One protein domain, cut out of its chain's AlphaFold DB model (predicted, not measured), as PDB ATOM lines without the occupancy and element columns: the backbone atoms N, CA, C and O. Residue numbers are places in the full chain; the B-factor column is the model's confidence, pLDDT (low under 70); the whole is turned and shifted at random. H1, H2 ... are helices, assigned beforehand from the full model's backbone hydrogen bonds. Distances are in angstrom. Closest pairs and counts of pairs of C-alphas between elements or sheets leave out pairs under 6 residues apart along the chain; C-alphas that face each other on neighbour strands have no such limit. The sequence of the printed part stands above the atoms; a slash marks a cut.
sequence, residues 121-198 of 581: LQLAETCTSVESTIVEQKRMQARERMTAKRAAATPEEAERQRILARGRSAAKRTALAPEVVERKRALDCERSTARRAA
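Overview. This is residues 121 to 198 of the 581 residues of the protein "Hypothetical protein" of Rotaria socialis (UniProt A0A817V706). What shape appears? Three helices joined end to end make an open zigzag: H1 and H2 form a V, and H3 turns off at a second corner. How is it made up? The printed part has 78 residues with three named helices, H1, H2, H3 in order, and no named strand; the class is all helix. It is extended, with a radius of gyration of the C-alphas of 19.9 A and spans of 48 by 37 by 33 A.

Along the chain. Where does H1 run? H1, residues 121 to 151, starts at C-alpha (161.290, 120.687, 207.893) and is 44.9 A long. What follows? H2, residues 155 to 174, and H3, residues 178 to 197, are each 28.6 A; H3 ends at C-alpha (114.979, 125.120, 194.101).

Arrangement. How do neighbours stand? H1 and H2 are close but not clearly touching, closest at the C-alphas of Arg 150 and Ala 158, 7.7 A, at a steep tilt of 58 degrees, opposite ways. H2 and H3 are likewise close but not clearly touching, closest at the C-alphas of Arg 173 and Val 181, 7.9 A, at a steep tilt of 54 degrees, opposite ways. What of H1 and H3, and the backbones? H1 and H3 are apart. In H1, H2 and H3 every O i to N i+4 pair is within hydrogen-bond range.

Size, cuts and confidence. Is there a cut or long link? The printed part has no cut, and both links are tight. Where is confidence low? Residues 121 to 132 are under 70 in pLDDT.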
ATOM      1  N   LEU A 121     162.596 120.899 208.530       52.81
ATOM      2  CA  LEU A 121     161.290 120.687 207.893       52.81
ATOM      3  C   LEU A 121     160.271 121.741 208.348       52.81
ATOM      4  O   LEU A 121     159.704 122.420 207.502       52.81
ATOM      5  N   GLN A 122     160.150 121.982 209.658       52.22
ATOM      6  CA  GLN A 122     159.282 123.041 210.191       52.22
ATOM      7  C   GLN A 122     159.642 124.427 209.634       52.22
ATOM      8  O   GLN A 122     158.757 125.189 209.259       52.22
ATOM      9  N   LEU A 123     160.938 124.754 209.520       52.12
ATOM     10  CA  LEU A 123     161.368 126.005 208.888       52.12
ATOM     11  C   LEU A 123     160.943 126.080 207.412       52.12
ATOM     12  O   LEU A 123     160.435 127.118 206.993       52.12
ATOM     13  N   ALA A 124     161.073 124.995 206.642       47.47
ATOM     14  CA  ALA A 124     160.625 124.954 205.249       47.47
ATOM     15  C   ALA A 124     159.096 125.113 205.112       47.47
ATOM     16  O   ALA A 124     158.642 125.909 204.294       47.47
ATOM     17  N   GLU A 125     158.311 124.429 205.950       50.59
ATOM     18  CA  GLU A 125     156.843 124.540 206.002       50.59
ATOM     19  C   GLU A 125     156.385 125.954 206.393       50.59
ATOM     20  O   GLU A 125     155.470 126.507 205.781       50.59
ATOM     21  N   THR A 126     157.053 126.596 207.362       51.62
ATOM     22  CA  THR A 126     156.763 128.004 207.689       51.62
ATOM     23  C   THR A 126     157.160 128.961 206.566       51.62
ATOM     24  O   THR A 126     156.454 129.941 206.343       51.62
ATOM     25  N   CYS A 127     158.230 128.682 205.815       48.94
ATOM     26  CA  CYS A 127     158.669 129.538 204.713       48.94
ATOM     27  C   CYS A 127     157.678 129.498 203.541       48.94
ATOM     28  O   CYS A 127     157.230 130.550 203.088       48.94
ATOM     29  N   THR A 128     157.251 128.307 203.107       54.19
ATOM     30  CA  THR A 128     156.246 128.165 202.034       54.19
ATOM     31  C   THR A 128     154.872 128.684 202.463       54.19
ATOM     32  O   THR A 128     154.169 129.313 201.668       54.19
ATOM     33  N   SER A 129     154.502 128.517 203.740       57.34
ATOM     34  CA  SER A 129     153.316 129.160 204.315       57.34
ATOM     35  C   SER A 129     153.402 130.691 204.239       57.34
ATOM     36  O   SER A 129     152.483 131.323 203.709       57.34
ATOM     37  N   VAL A 130     154.506 131.303 204.675       59.00
ATOM     38  CA  VAL A 130     154.690 132.762 204.616       59.00
ATOM     39  C   VAL A 130     154.686 133.266 203.167       59.00
ATOM     40  O   VAL A 130     153.955 134.207 202.860       59.00
ATOM     41  N   GLU A 131     155.386 132.609 202.242       61.31
ATOM     42  CA  GLU A 131     155.354 132.968 200.818       61.31
ATOM     43  C   GLU A 131     153.935 132.898 200.231       61.31
ATOM     44  O   GLU A 131     153.498 133.845 199.569       61.31
ATOM     45  N   SER A 132     153.170 131.841 200.534       67.12
ATOM     46  CA  SER A 132     151.775 131.724 200.085       67.12
ATOM     47  C   SER A 132     150.884 132.850 200.622       67.12
ATOM     48  O   SER A 132     150.096 133.415 199.862       67.12
ATOM     49  N   THR A 133     151.045 133.255 201.889       72.69
ATOM     50  CA  THR A 133     150.272 134.373 202.465       72.69
ATOM     51  C   THR A 133     150.658 135.724 201.862       72.69
ATOM     52  O   THR A 133     149.774 136.540 201.609       72.69
ATOM     53  N   ILE A 134     151.934 135.952 201.532       79.81
ATOM     54  CA  ILE A 134     152.391 137.159 200.820       79.81
ATOM     55  C   ILE A 134     151.829 137.200 199.390       79.81
ATOM     56  O   ILE A 134     151.412 138.260 198.913       79.81
ATOM     57  N   VAL A 135     151.779 136.060 198.692       79.25
ATOM     58  CA  VAL A 135     151.141 135.947 197.370       79.25
ATOM     59  C   VAL A 135     149.636 136.214 197.465       79.25
ATOM     60  O   VAL A 135     149.100 136.969 196.651       79.25
ATOM     61  N   GLU A 136     148.951 135.676 198.475       79.25
ATOM     62  CA  GLU A 136     147.512 135.888 198.659       79.25
ATOM     63  C   GLU A 136     147.187 137.339 199.067       79.25
ATOM     64  O   GLU A 136     146.249 137.927 198.530       79.25
ATOM     65  N   GLN A 137     148.018 137.991 199.890       83.56
ATOM     66  CA  GLN A 137     147.918 139.431 200.174       83.56
ATOM     67  C   GLN A 137     148.101 140.288 198.910       83.56
ATOM     68  O   GLN A 137     147.304 141.194 198.659       83.56
ATOM     69  N   LYS A 138     149.098 139.985 198.063       87.00
ATOM     70  CA  LYS A 138     149.289 140.677 196.773       87.00
ATOM     71  C   LYS A 138     148.091 140.477 195.836       87.00
ATOM     72  O   LYS A 138     147.663 141.429 195.182       87.00
ATOM     73  N   ARG A 139     147.497 139.277 195.811       83.81
ATOM     74  CA  ARG A 139     146.247 138.988 195.080       83.81
ATOM     75  C   ARG A 139     145.060 139.786 195.629       83.81
ATOM     76  O   ARG A 139     144.267 140.286 194.836       83.81
ATOM     77  N   MET A 140     144.943 139.947 196.948       83.81
ATOM     78  CA  MET A 140     143.900 140.772 197.571       83.81
ATOM     79  C   MET A 140     144.054 142.255 197.211       83.81
ATOM     80  O   MET A 140     143.113 142.833 196.672       83.81
ATOM     81  N   GLN A 141     145.251 142.834 197.339       88.25
ATOM     82  CA  GLN A 141     145.510 144.219 196.910       88.25
ATOM     83  C   GLN A 141     145.251 144.432 195.406       88.25
ATOM     84  O   GLN A 141     144.757 145.482 194.989       88.25
ATOM     85  N   ALA A 142     145.542 143.435 194.562       88.31
ATOM     86  CA  ALA A 142     145.206 143.482 193.139       88.31
ATOM     87  C   ALA A 142     143.683 143.440 192.892       88.31
ATOM     88  O   ALA A 142     143.180 144.195 192.055       88.31
ATOM     89  N   ARG A 143     142.931 142.617 193.642       88.38
ATOM     90  CA  ARG A 143     141.456 142.595 193.617       88.38
ATOM     91  C   ARG A 143     140.881 143.951 194.039       88.38
ATOM     92  O   ARG A 143     140.046 144.483 193.313       88.38
ATOM     93  N   GLU A 144     141.376 144.536 195.129       88.62
ATOM     94  CA  GLU A 144     140.957 145.844 195.657       88.62
ATOM     95  C   GLU A 144     141.168 146.974 194.639       88.62
ATOM     96  O   GLU A 144     140.229 147.709 194.315       88.62
ATOM     97  N   ARG A 145     142.367 147.058 194.043       88.88
ATOM     98  CA  ARG A 145     142.680 148.010 192.961       88.88
ATOM     99  C   ARG A 145     141.754 147.827 191.755       88.88
ATOM    100  O   ARG A 145     141.296 148.812 191.177       88.88
ATOM    101  N   MET A 146     141.427 146.585 191.394       86.56
ATOM    102  CA  MET A 146     140.491 146.282 190.305       86.56
ATOM    103  C   MET A 146     139.033 146.611 190.656       86.56
ATOM    104  O   MET A 146     138.286 147.023 189.769       86.56
ATOM    105  N   THR A 147     138.608 146.492 191.919       86.25
ATOM    106  CA  THR A 147     137.286 146.970 192.358       86.25
ATOM    107  C   THR A 147     137.211 148.493 192.391       86.25
ATOM    108  O   THR A 147     136.244 149.042 191.871       86.25
ATOM    109  N   ALA A 148     138.248 149.186 192.874       87.50
ATOM    110  CA  ALA A 148     138.320 150.646 192.847       87.50
ATOM    111  C   ALA A 148     138.284 151.185 191.404       87.50
ATOM    112  O   ALA A 148     137.464 152.041 191.085       87.50
ATOM    113  N   LYS A 149     139.078 150.601 190.492       88.12
ATOM    114  CA  LYS A 149     139.071 150.959 189.061       88.12
ATOM    115  C   LYS A 149     137.726 150.686 188.370       88.12
ATOM    116  O   LYS A 149     137.401 151.360 187.402       88.12
ATOM    117  N   ARG A 150     136.932 149.721 188.853       83.88
ATOM    118  CA  ARG A 150     135.559 149.470 188.367       83.88
ATOM    119  C   ARG A 150     134.531 150.435 188.958       83.88
ATOM    120  O   ARG A 150     133.604 150.797 188.248       83.88
ATOM    121  N   ALA A 151     134.689 150.836 190.218       84.88
ATOM    122  CA  ALA A 151     133.813 151.806 190.875       84.88
ATOM    123  C   ALA A 151     134.013 153.234 190.337       84.88
ATOM    124  O   ALA A 151     133.053 153.991 190.248       84.88
ATOM    125  N   ALA A 152     135.241 153.578 189.937       89.31
ATOM    126  CA  ALA A 152     135.595 154.867 189.341       89.31
ATOM    127  C   ALA A 152     135.383 154.947 187.810       89.31
ATOM    128  O   ALA A 152     135.617 156.000 187.226       89.31
ATOM    129  N   ALA A 153     134.979 153.858 187.143       88.69
ATOM    130  CA  ALA A 153     134.781 153.848 185.693       88.69
ATOM    131  C   ALA A 153     133.479 154.560 185.296       88.69
ATOM    132  O   ALA A 153     132.421 154.307 185.880       88.69
ATOM    133  N   THR A 154     133.521 155.392 184.255       92.19
ATOM    134  CA  THR A 154     132.309 156.036 183.732       92.19
ATOM    135  C   THR A 154     131.349 155.007 183.105       92.19
ATOM    136  O   THR A 154     131.782 153.933 182.671       92.19
ATOM    137  N   PRO A 155     130.038 155.310 182.986       91.00
ATOM    138  CA  PRO A 155     129.078 154.400 182.354       91.00
ATOM    139  C   PRO A 155     129.446 154.003 180.916       91.00
ATOM    140  O   PRO A 155     129.188 152.869 180.507       91.00
ATOM    141  N   GLU A 156     130.078 154.907 180.160       91.12
ATOM    142  CA  GLU A 156     130.507 154.647 178.785       91.12
ATOM    143  C   GLU A 156     131.724 153.712 178.735       91.12
ATOM    144  O   GLU A 156     131.721 152.729 177.992       91.12
ATOM    145  N   GLU A 157     132.742 153.947 179.569       89.62
ATOM    146  CA  GLU A 157     133.892 153.044 179.698       89.62
ATOM    147  C   GLU A 157     133.467 151.660 180.194       89.62
ATOM    148  O   GLU A 157     133.962 150.645 179.700       89.62
ATOM    149  N   ALA A 158     132.516 151.601 181.130       87.44
ATOM    150  CA  ALA A 158     131.954 150.354 181.627       87.44
ATOM    151  C   ALA A 158     131.238 149.563 180.515       87.44
ATOM    152  O   ALA A 158     131.433 148.348 180.420       87.44
ATOM    153  N   GLU A 159     130.461 150.210 179.636       90.69
ATOM    154  CA  GLU A 159     129.838 149.513 178.501       90.69
ATOM    155  C   GLU A 159     130.848 149.150 177.403       90.69
ATOM    156  O   GLU A 159     130.805 148.025 176.905       90.69
ATOM    157  N   ARG A 160     131.842 150.001 177.105       91.81
ATOM    158  CA  ARG A 160     132.966 149.651 176.212       91.81
ATOM    159  C   ARG A 160     133.726 148.415 176.723       91.81
ATOM    160  O   ARG A 160     133.967 147.478 175.960       91.81
ATOM    161  N   GLN A 161     134.017 148.341 178.025       89.00
ATOM    162  CA  GLN A 161     134.620 147.158 178.655       89.00
ATOM    163  C   GLN A 161     133.702 145.925 178.595       89.00
ATOM    164  O   GLN A 161     134.183 144.822 178.316       89.00
ATOM    165  N   ARG A 162     132.383 146.080 178.797       90.75
ATOM    166  CA  ARG A 162     131.404 144.985 178.638       90.75
ATOM    167  C   ARG A 162     131.340 144.480 177.196       90.75
ATOM    168  O   ARG A 162     131.279 143.270 177.006       90.75
ATOM    169  N   ILE A 163     131.396 145.353 176.189       92.75
ATOM    170  CA  ILE A 163     131.432 144.971 174.766       92.75
ATOM    171  C   ILE A 163     132.692 144.141 174.472       92.75
ATOM    172  O   ILE A 163     132.580 143.029 173.955       92.75
ATOM    173  N   LEU A 164     133.872 144.599 174.904       93.31
ATOM    174  CA  LEU A 164     135.133 143.853 174.764       93.31
ATOM    175  C   LEU A 164     135.130 142.517 175.536       93.31
ATOM    176  O   LEU A 164     135.728 141.532 175.095       93.31
ATOM    177  N   ALA A 165     134.449 142.444 176.683       91.62
ATOM    178  CA  ALA A 165     134.259 141.199 177.428       91.62
ATOM    179  C   ALA A 165     133.273 140.238 176.734       91.62
ATOM    180  O   ALA A 165     133.538 139.034 176.675       91.62
ATOM    181  N   ARG A 166     132.169 140.744 176.161       92.81
ATOM    182  CA  ARG A 166     131.212 139.966 175.349       92.81
ATOM    183  C   ARG A 166     131.883 139.402 174.095       92.81
ATOM    184  O   ARG A 166     131.698 138.221 173.819       92.81
ATOM    185  N   GLY A 167     132.695 140.202 173.397       94.06
ATOM    186  CA  GLY A 167     133.469 139.786 172.221       94.06
ATOM    187  C   GLY A 167     134.447 138.651 172.535       94.06
ATOM    188  O   GLY A 167     134.341 137.572 171.955       94.06
ATOM    189  N   ARG A 168     135.318 138.832 173.540       92.81
ATOM    190  CA  ARG A 168     136.233 137.768 174.004       92.81
ATOM    191  C   ARG A 168     135.488 136.509 174.459       92.81
ATOM    192  O   ARG A 168     135.917 135.398 174.157       92.81
ATOM    193  N   SER A 169     134.338 136.664 175.119       90.75
ATOM    194  CA  SER A 169     133.486 135.534 175.523       90.75
ATOM    195  C   SER A 169     132.802 134.833 174.345       90.75
ATOM    196  O   SER A 169     132.507 133.646 174.446       90.75
ATOM    197  N   ALA A 170     132.521 135.534 173.243       90.38
ATOM    198  CA  ALA A 170     131.987 134.935 172.023       90.38
ATOM    199  C   ALA A 170     133.067 134.113 171.306       90.38
ATOM    200  O   ALA A 170     132.843 132.931 171.063       90.38
ATOM    201  N   ALA A 171     134.258 134.687 171.102       91.38
ATOM    202  CA  ALA A 171     135.409 133.983 170.531       91.38
ATOM    203  C   ALA A 171     135.807 132.741 171.360       91.38
ATOM    204  O   ALA A 171     135.961 131.648 170.817       91.38
ATOM    205  N   LYS A 172     135.857 132.859 172.700       90.38
ATOM    206  CA  LYS A 172     136.113 131.715 173.601       90.38
ATOM    207  C   LYS A 172     134.976 130.677 173.612       90.38
ATOM    208  O   LYS A 172     135.195 129.586 174.122       90.38
ATOM    209  N   ARG A 173     133.779 130.966 173.077       86.56
ATOM    210  CA  ARG A 173     132.711 129.962 172.872       86.56
ATOM    211  C   ARG A 173     132.802 129.274 171.513       86.56
ATOM    212  O   ARG A 173     132.580 128.072 171.461       86.56
ATOM    213  N   THR A 174     133.118 130.003 170.442       86.81
ATOM    214  CA  THR A 174     133.251 129.427 169.089       86.81
ATOM    215  C   THR A 174     134.474 128.522 168.948       86.81
ATOM    216  O   THR A 174     134.466 127.635 168.106       86.81
ATOM    217  N   ALA A 175     135.495 128.703 169.792       90.19
ATOM    218  CA  ALA A 175     136.701 127.872 169.832       90.19
ATOM    219  C   ALA A 175     136.617 126.638 170.768       90.19
ATOM    220  O   ALA A 175     137.647 126.056 171.097       90.19
ATOM    221  N   LEU A 176     135.429 126.246 171.256       91.31
ATOM    222  CA  LEU A 176     135.276 125.064 172.123       91.31
ATOM    223  C   LEU A 176     134.917 123.807 171.329       91.31
ATOM    224  O   LEU A 176     133.989 123.823 170.524       91.31
ATOM    225  N   ALA A 177     135.570 122.692 171.661       91.88
ATOM    226  CA  ALA A 177     135.146 121.364 171.225       91.88
ATOM    227  C   ALA A 177     133.723 121.028 171.742       91.88
ATOM    228  O   ALA A 177     133.382 121.435 172.862       91.88
ATOM    229  N   PRO A 178     132.902 120.264 170.986       91.06
ATOM    230  CA  PRO A 178     131.508 119.973 171.340       91.06
ATOM    231  C   PRO A 178     131.315 119.403 172.752       91.06
ATOM    232  O   PRO A 178     130.492 119.916 173.504       91.06
ATOM    233  N   GLU A 179     132.140 118.439 173.164       91.06
ATOM    234  CA  GLU A 179     132.102 117.827 174.504       91.06
ATOM    235  C   GLU A 179     132.235 118.864 175.635       91.06
ATOM    236  O   GLU A 179     131.543 118.812 176.653       91.06
ATOM    237  N   VAL A 180     133.097 119.869 175.442       91.31
ATOM    238  CA  VAL A 180     133.320 120.952 176.412       91.31
ATOM    239  C   VAL A 180     132.140 121.930 176.423       91.31
ATOM    240  O   VAL A 180     131.850 122.531 177.460       91.31
ATOM    241  N   VAL A 181     131.429 122.083 175.300       90.12
ATOM    242  CA  VAL A 181     130.162 122.829 175.238       90.12
ATOM    243  C   VAL A 181     129.058 122.070 175.977       90.12
ATOM    244  O   VAL A 181     128.320 122.682 176.748       90.12
ATOM    245  N   GLU A 182     128.958 120.751 175.812       91.38
ATOM    246  CA  GLU A 182     127.951 119.925 176.488       91.38
ATOM    247  C   GLU A 182     128.186 119.826 177.996       91.38
ATOM    248  O   GLU A 182     127.267 120.098 178.769       91.38
ATOM    249  N   ARG A 183     129.428 119.591 178.441       92.81
ATOM    250  CA  ARG A 183     129.781 119.615 179.871       92.81
ATOM    251  C   ARG A 183     129.465 120.967 180.524       92.81
ATOM    252  O   ARG A 183     129.027 121.007 181.671       92.81
ATOM    253  N   LYS A 184     129.620 122.082 179.798       91.38
ATOM    254  CA  LYS A 184     129.209 123.418 180.276       91.38
ATOM    255  C   LYS A 184     127.688 123.580 180.316       91.38
ATOM    256  O   LYS A 184     127.177 124.085 181.311       91.38
ATOM    257  N   ARG A 185     126.954 123.096 179.305       92.19
ATOM    258  CA  ARG A 185     125.475 123.072 179.309       92.19
ATOM    259  C   ARG A 185     124.912 122.256 180.479       92.19
ATOM    260  O   ARG A 185     123.918 122.676 181.061       92.19
ATOM    261  N   ALA A 186     125.546 121.138 180.843       92.00
ATOM    262  CA  ALA A 186     125.172 120.339 182.011       92.00
ATOM    263  C   ALA A 186     125.339 121.135 183.319       92.00
ATOM    264  O   ALA A 186     124.364 121.318 184.047       92.00
ATOM    265  N   LEU A 187     126.520 121.720 183.552       94.88
ATOM    266  CA  LEU A 187     126.802 122.552 184.733       94.88
ATOM    267  C   LEU A 187     125.893 123.795 184.829       94.88
ATOM    268  O   LEU A 187     125.453 124.164 185.920       94.88
ATOM    269  N   ASP A 188     125.565 124.440 183.705       93.88
ATOM    270  CA  ASP A 188     124.598 125.546 183.680       93.88
ATOM    271  C   ASP A 188     123.156 125.066 183.938       93.88
ATOM    272  O   ASP A 188     122.364 125.792 184.549       93.88
ATOM    273  N   CYS A 189     122.807 123.836 183.542       93.81
ATOM    274  CA  CYS A 189     121.525 123.212 183.870       93.81
ATOM    275  C   CYS A 189     121.414 122.917 185.374       93.81
ATOM    276  O   CYS A 189     120.428 123.321 185.991       93.81
ATOM    277  N   GLU A 190     122.440 122.316 185.984       93.25
ATOM    278  CA  GLU A 190     122.539 122.067 187.433       93.25
ATOM    279  C   GLU A 190     122.484 123.371 188.241       93.25
ATOM    280  O   GLU A 190     121.691 123.525 189.171       93.25
ATOM    281  N   ARG A 191     123.256 124.384 187.834       94.12
ATOM    282  CA  ARG A 191     123.193 125.723 188.435       94.12
ATOM    283  C   ARG A 191     121.798 126.347 188.292       94.12
ATOM    284  O   ARG A 191     121.371 127.094 189.172       94.12
ATOM    285  N   SER A 192     121.077 126.049 187.212       92.38
ATOM    286  CA  SER A 192     119.703 126.505 186.972       92.38
ATOM    287  C   SER A 192     118.649 125.713 187.760       92.38
ATOM    288  O   SER A 192     117.639 126.292 188.167       92.38
ATOM    289  N   THR A 193     118.829 124.412 188.015       91.25
ATOM    290  CA  THR A 193     117.944 123.641 188.910       91.25
ATOM    291  C   THR A 193     118.144 124.068 190.360       91.25
ATOM    292  O   THR A 193     117.162 124.433 191.002       91.25
ATOM    293  N   ALA A 194     119.390 124.158 190.838       92.00
ATOM    294  CA  ALA A 194     119.713 124.623 192.188       92.00
ATOM    295  C   ALA A 194     119.165 126.037 192.463       92.00
ATOM    296  O   ALA A 194     118.489 126.259 193.466       92.00
ATOM    297  N   ARG A 195     119.354 126.983 191.529       92.62
ATOM    298  CA  ARG A 195     118.775 128.335 191.638       92.62
ATOM    299  C   ARG A 195     117.250 128.337 191.699       92.62
ATOM    300  O   ARG A 195     116.702 129.148 192.429       92.62
ATOM    301  N   ARG A 196     116.568 127.462 190.948       88.56
ATOM    302  CA  ARG A 196     115.096 127.351 190.971       88.56
ATOM    303  C   ARG A 196     114.570 126.694 192.248       88.56
ATOM    304  O   ARG A 196     113.491 127.066 192.689       88.56
ATOM    305  N   ALA A 197     115.317 125.755 192.828       89.12
ATOM    306  CA  ALA A 197     114.979 125.120 194.101       89.12
ATOM    307  C   ALA A 197     115.124 126.077 195.300       89.12
ATOM    308  O   ALA A 197     114.417 125.921 196.287       89.12
ATOM    309  N   ALA A 198     116.000 127.082 195.197       93.38
ATOM    310  CA  ALA A 198     116.236 128.093 196.229       93.38
ATOM    311  C   ALA A 198     115.324 129.343 196.137       93.38
ATOM    312  O   ALA A 198     115.581 130.330 196.823       93.38
TER     313      ALA A 198